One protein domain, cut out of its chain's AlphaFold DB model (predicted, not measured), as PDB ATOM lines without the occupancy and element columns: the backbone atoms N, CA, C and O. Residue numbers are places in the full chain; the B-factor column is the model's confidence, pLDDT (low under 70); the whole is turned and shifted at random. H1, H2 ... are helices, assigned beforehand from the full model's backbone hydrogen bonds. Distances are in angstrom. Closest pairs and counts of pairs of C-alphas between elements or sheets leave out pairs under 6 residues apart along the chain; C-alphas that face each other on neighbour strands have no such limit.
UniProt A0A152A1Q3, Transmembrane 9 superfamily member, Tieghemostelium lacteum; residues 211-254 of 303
ATOM      1  N   ARG A 211     181.017 173.173 161.360       72.56
ATOM      2  CA  ARG A 211     182.350 173.678 161.055       72.56
ATOM      3  C   ARG A 211     182.223 175.185 161.201       72.56
ATOM      4  O   ARG A 211     181.943 175.871 160.228       72.56
ATOM      5  N   TRP A 212     182.345 175.692 162.426       75.06
ATOM      6  CA  TRP A 212     182.164 177.107 162.770       75.06
ATOM      7  C   TRP A 212     183.010 178.026 161.880       75.06
ATOM      8  O   TRP A 212     182.608 179.147 161.587       75.06
ATOM      9  N   PHE A 213     184.119 177.504 161.346       72.88
ATOM     10  CA  PHE A 213     184.917 178.147 160.307       72.88
ATOM     11  C   PHE A 213     184.120 178.494 159.031       72.88
ATOM     12  O   PHE A 213     184.245 179.595 158.506       72.88
ATOM     13  N   SER A 214     183.252 177.602 158.550       79.81
ATOM     14  CA  SER A 214     182.385 177.841 157.388       79.81
ATOM     15  C   SER A 214     181.284 178.868 157.676       79.81
ATOM     16  O   SER A 214     180.963 179.669 156.798       79.81
ATOM     17  N   LEU A 215     180.744 178.890 158.903       83.94
ATOM     18  CA  LEU A 215     179.775 179.909 159.327       83.94
ATOM     19  C   LEU A 215     180.416 181.295 159.414       83.94
ATOM     20  O   LEU A 215     179.876 182.257 158.875       83.94
ATOM     21  N   LEU A 216     181.594 181.387 160.032       88.50
ATOM     22  CA  LEU A 216     182.349 182.632 160.136       88.50
ATOM     23  C   LEU A 216     182.732 183.157 158.747       88.50
ATOM     24  O   LEU A 216     182.543 184.337 158.467       88.50
ATOM     25  N   ASN A 217     183.182 182.276 157.848       87.19
ATOM     26  CA  ASN A 217     183.497 182.638 156.468       87.19
ATOM     27  C   ASN A 217     182.281 183.220 155.723       87.19
ATOM     28  O   ASN A 217     182.396 184.247 155.058       87.19
ATOM     29  N   SER A 218     181.101 182.607 155.865       89.94
ATOM     30  CA  SER A 218     179.875 183.132 155.252       89.94
ATOM     31  C   SER A 218     179.458 184.479 155.854       89.94
ATOM     32  O   SER A 218     179.084 185.395 155.120       89.94
ATOM     33  N   PHE A 219     179.569 184.643 157.175       92.56
ATOM     34  CA  PHE A 219     179.246 185.899 157.853       92.56
ATOM     35  C   PHE A 219     180.155 187.050 157.403       92.56
ATOM     36  O   PHE A 219     179.664 188.135 157.088       92.56
ATOM     37  N   LEU A 220     181.463 186.798 157.282       93.12
ATOM     38  CA  LEU A 220     182.423 187.787 156.788       93.12
ATOM     39  C   LEU A 220     182.091 188.242 155.363       93.12
ATOM     40  O   LEU A 220     182.055 189.444 155.110       93.12
ATOM     41  N   ILE A 221     181.790 187.314 154.446       93.94
ATOM     42  CA  ILE A 221     181.429 187.652 153.057       93.94
ATOM     43  C   ILE A 221     180.178 188.543 153.015       93.94
ATOM     44  O   ILE A 221     180.150 189.528 152.276       93.94
ATOM     45  N   ASN A 222     179.167 188.248 153.837       93.69
ATOM     46  CA  ASN A 222     177.953 189.062 153.916       93.69
ATOM     47  C   ASN A 222     178.220 190.467 154.480       93.69
ATOM     48  O   ASN A 222     177.676 191.437 153.954       93.69
ATOM     49  N   ILE A 223     179.089 190.605 155.489       95.25
ATOM     50  CA  ILE A 223     179.520 191.920 155.993       95.25
ATOM     51  C   ILE A 223     180.238 192.710 154.897       95.25
ATOM     52  O   ILE A 223     179.920 193.879 154.688       95.25
ATOM     53  N   PHE A 224     181.169 192.085 154.171       95.19
ATOM     54  CA  PHE A 224     181.887 192.749 153.081       95.19
ATOM     55  C   PHE A 224     180.936 193.231 151.981       95.19
ATOM     56  O   PHE A 224     181.015 194.391 151.576       95.19
ATOM     57  N   LEU A 225     179.999 192.388 151.538       94.06
ATOM     58  CA  LEU A 225     178.972 192.778 150.565       94.06
ATOM     59  C   LEU A 225     178.090 193.915 151.098       94.06
ATOM     60  O   LEU A 225     177.817 194.867 150.368       94.06
ATOM     61  N   GLY A 226     177.707 193.865 152.376       95.69
ATOM     62  CA  GLY A 226     176.941 194.920 153.039       95.69
ATOM     63  C   GLY A 226     177.676 196.261 153.068       95.69
ATOM     64  O   GLY A 226     177.090 197.282 152.716       95.69
ATOM     65  N   ILE A 227     178.969 196.265 153.409       95.50
ATOM     66  CA  ILE A 227     179.812 197.471 153.405       95.50
ATOM     67  C   ILE A 227     179.943 198.034 151.989       95.50
ATOM     68  O   ILE A 227     179.837 199.245 151.810       95.50
ATOM     69  N   ILE A 228     180.131 197.182 150.977       93.56
ATOM     70  CA  ILE A 228     180.231 197.616 149.575       93.56
ATOM     71  C   ILE A 228     178.921 198.265 149.113       93.56
ATOM     72  O   ILE A 228     178.952 199.346 148.528       93.56
ATOM     73  N   VAL A 229     177.771 197.651 149.405       93.06
ATOM     74  CA  VAL A 229     176.451 198.212 149.065       93.06
ATOM     75  C   VAL A 229     176.203 199.517 149.817       93.06
ATOM     76  O   VAL A 229     175.755 200.494 149.219       93.06
ATOM     77  N   TRP A 230     176.539 199.568 151.107       92.38
ATOM     78  CA  TRP A 230     176.407 200.769 151.927       92.38
ATOM     79  C   TRP A 230     177.296 201.911 151.421       92.38
ATOM     80  O   TRP A 230     176.834 203.042 151.297       92.38
ATOM     81  N   MET A 231     178.544 201.615 151.050       86.62
ATOM     82  CA  MET A 231     179.474 202.582 150.465       86.62
ATOM     83  C   MET A 231     178.995 203.061 149.091       86.62
ATOM     84  O   MET A 231     179.029 204.258 148.820       86.62
ATOM     85  N   ALA A 232     178.508 202.161 148.233       85.81
ATOM     86  CA  ALA A 232     177.949 202.519 146.931       85.81
ATOM     87  C   ALA A 232     176.718 203.427 147.076       85.81
ATOM     88  O   ALA A 232     176.623 204.454 146.401       85.81
ATOM     89  N   TYR A 233     175.818 203.096 148.005       83.81
ATOM     90  CA  TYR A 233     174.666 203.926 148.338       83.81
ATOM     91  C   TYR A 233     175.106 205.290 148.882       83.81
ATOM     92  O   TYR A 233     174.691 206.314 148.352       83.81
ATOM     93  N   GLY A 234     176.025 205.321 149.850       80.50
ATOM     94  CA  GLY A 234     176.547 206.556 150.438       80.50
ATOM     95  C   GLY A 234     177.238 207.468 149.422       80.50
ATOM     96  O   GLY A 234     177.048 208.680 149.447       80.50
ATOM     97  N   ILE A 235     177.991 206.904 148.474       74.81
ATOM     98  CA  ILE A 235     178.593 207.655 147.363       74.81
ATOM     99  C   ILE A 235     177.518 208.185 146.404       74.81
ATOM    100  O   ILE A 235     177.667 209.290 145.879       74.81
ATOM    101  N   SER A 236     176.447 207.424 146.168       65.06
ATOM    102  CA  SER A 236     175.328 207.844 145.320       65.06
ATOM    103  C   SER A 236     174.470 208.936 145.965       65.06
ATOM    104  O   SER A 236     173.922 209.764 145.241       65.06
ATOM    105  N   THR A 237     174.344 208.960 147.294       64.75
ATOM    106  CA  THR A 237     173.497 209.928 148.008       64.75
ATOM    107  C   THR A 237     174.251 211.184 148.440       64.75
ATOM    108  O   THR A 237     173.676 212.267 148.419       64.75
ATOM    109  N   ASN A 238     175.538 211.076 148.792       61.94
ATOM    110  CA  ASN A 238     176.313 212.184 149.371       61.94
ATOM    111  C   ASN A 238     177.181 212.948 148.360       61.94
ATOM    112  O   ASN A 238     178.057 213.713 148.763       61.94
ATOM    113  N   LYS A 239     176.972 212.780 147.048       57.81
ATOM    114  CA  LYS A 239     177.647 213.599 146.030       57.81
ATOM    115  C   LYS A 239     176.795 214.825 145.659       57.81
ATOM    116  O   LYS A 239     175.923 214.702 144.797       57.81
ATOM    117  N   PRO A 240     177.094 216.035 146.180       55.56
ATOM    118  CA  PRO A 240     176.471 217.272 145.694       55.56
ATOM    119  C   PRO A 240     176.770 217.546 144.207       55.56
ATOM    120  O   PRO A 240     176.075 218.328 143.567       55.56
ATOM    121  N   SER A 241     177.764 216.876 143.616       50.62
ATOM    122  CA  SER A 241     178.078 216.960 142.185       50.62
ATOM    123  C   SER A 241     177.129 216.166 141.278       50.62
ATOM    124  O   SER A 241     176.965 216.557 140.124       50.62
ATOM    125  N   PHE A 242     176.459 215.114 141.767       52.50
ATOM    126  CA  PHE A 242     175.397 214.438 141.002       52.50
ATOM    127  C   PHE A 242     174.130 215.300 140.972       52.50
ATOM    128  O   PHE A 242     173.499 215.461 139.928       52.50
ATOM    129  N   LEU A 243     173.829 215.948 142.102       52.69
ATOM    130  CA  LEU A 243     172.743 216.916 142.213       52.69
ATOM    131  C   LEU A 243     172.991 218.152 141.341       52.69
ATOM    132  O   LEU A 243     172.057 218.616 140.710       52.69
ATOM    133  N   LYS A 244     174.238 218.627 141.216       53.56
ATOM    134  CA  LYS A 244     174.598 219.749 140.331       53.56
ATOM    135  C   LYS A 244     174.431 219.418 138.841       53.56
ATOM    136  O   LYS A 244     173.938 220.250 138.090       53.56
ATOM    137  N   TYR A 245     174.747 218.185 138.430       52.34
ATOM    138  CA  TYR A 245     174.527 217.699 137.057       52.34
ATOM    139  C   TYR A 245     173.033 217.508 136.726       52.34
ATOM    140  O   TYR A 245     172.613 217.653 135.578       52.34
ATOM    141  N   TYR A 246     172.218 217.206 137.743       52.44
ATOM    142  CA  TYR A 246     170.760 217.142 137.633       52.44
ATOM    143  C   TYR A 246     170.124 218.539 137.699       52.44
ATOM    144  O   TYR A 246     169.234 218.827 136.915       52.44
ATOM    145  N   GLN A 247     170.608 219.432 138.569       53.06
ATOM    146  CA  GLN A 247     170.121 220.806 138.744       53.06
ATOM    147  C   GLN A 247     170.395 221.679 137.523       53.06
ATOM    148  O   GLN A 247     169.476 222.361 137.086       53.06
ATOM    149  N   ASP A 248     171.577 221.605 136.901       55.62
ATOM    150  CA  ASP A 248     171.846 222.376 135.674       55.62
ATOM    151  C   ASP A 248     170.914 221.972 134.512       55.62
ATOM    152  O   ASP A 248     170.579 222.810 133.679       55.62
ATOM    153  N   ASN A 249     170.404 220.732 134.506       54.19
ATOM    154  CA  ASN A 249     169.401 220.254 133.544       54.19
ATOM    155  C   ASN A 249     167.939 220.389 134.034       54.19
ATOM    156  O   ASN A 249     167.013 220.342 133.225       54.19
ATOM    157  N   ALA A 250     167.709 220.551 135.341       51.28
ATOM    158  CA  ALA A 250     166.385 220.600 135.974       51.28
ATOM    159  C   ALA A 250     165.936 222.015 136.370       51.28
ATOM    160  O   ALA A 250     164.770 222.203 136.713       51.28
ATOM    161  N   ASN A 251     166.793 223.034 136.244       46.81
ATOM    162  CA  ASN A 251     166.431 224.442 136.465       46.81
ATOM    163  C   ASN A 251     165.349 224.968 135.494       46.81
ATOM    164  O   ASN A 251     164.905 226.104 135.629       46.81
ATOM    165  N   ALA A 252     164.878 224.148 134.546       52.50
ATOM    166  CA  ALA A 252     163.698 224.434 133.733       52.50
ATOM    167  C   ALA A 252     162.374 223.893 134.314       52.50
ATOM    168  O   ALA A 252     161.318 224.260 133.800       52.50
ATOM    169  N   LYS A 253     162.365 223.028 135.342       53.03
ATOM    170  CA  LYS A 253     161.118 222.418 135.837       53.03
ATOM    171  C   LYS A 253     161.145 222.019 137.325       53.03
ATOM    172  O   LYS A 253     161.656 220.968 137.688       53.03
ATOM    173  N   PHE A 254     160.384 222.802 138.091       45.75
ATOM    174  CA  PHE A 254     159.605 222.448 139.286       45.75
ATOM    175  C   PHE A 254     160.216 222.576 140.694       45.75
ATOM    176  O   PHE A 254     161.266 222.050 141.045       45.75
TER     177      PHE A 254
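What this domain is: This is residues 211 to 254 of the 303 residues of the protein "Transmembrane 9 superfamily member" of Tieghemostelium lacteum (UniProt A0A152A1Q3). A long helix, H1, makes most of a thin rod, and a shorter helix, H2, follows it end to end after a small step, set at an angle to it. The two helices do not lie side by side, and there is no packed core. The printed part has 44 residues with two named helices, H1 then H2, and no named strand; its class is all helix. It is extended, with a radius of gyration of the C-alphas of 18.6 A and spans of 61 by 15 by 9 A.

How they stand to each other: H1, residues 212 to 237, and H2, residues 240 to 250, are joined by a tight link of 2 residues. They are close but not clearly touching: their closest C-alphas, those of Ser 236 and Phe 242, are 7.9 A apart. They run the same way at a steep tilt of 45 degrees. In H1 every O i to N i+4 pair is within hydrogen-bond range; in H2, 6 of 7 are.

Where its parts are: H1 begins at C-alpha 212, (182.164, 177.107, 162.770), and measures 37.0 A from first to last C-alpha. H2 measures 14.4 A and ends at C-alpha 250, (166.385, 220.600, 135.974).

The domain as a whole: The C-alphas farthest apart, those of Arg 211 and Ala 252, are 60.6 A apart. The printed part has no cut. Residues 236 to 254 have pLDDT under 70.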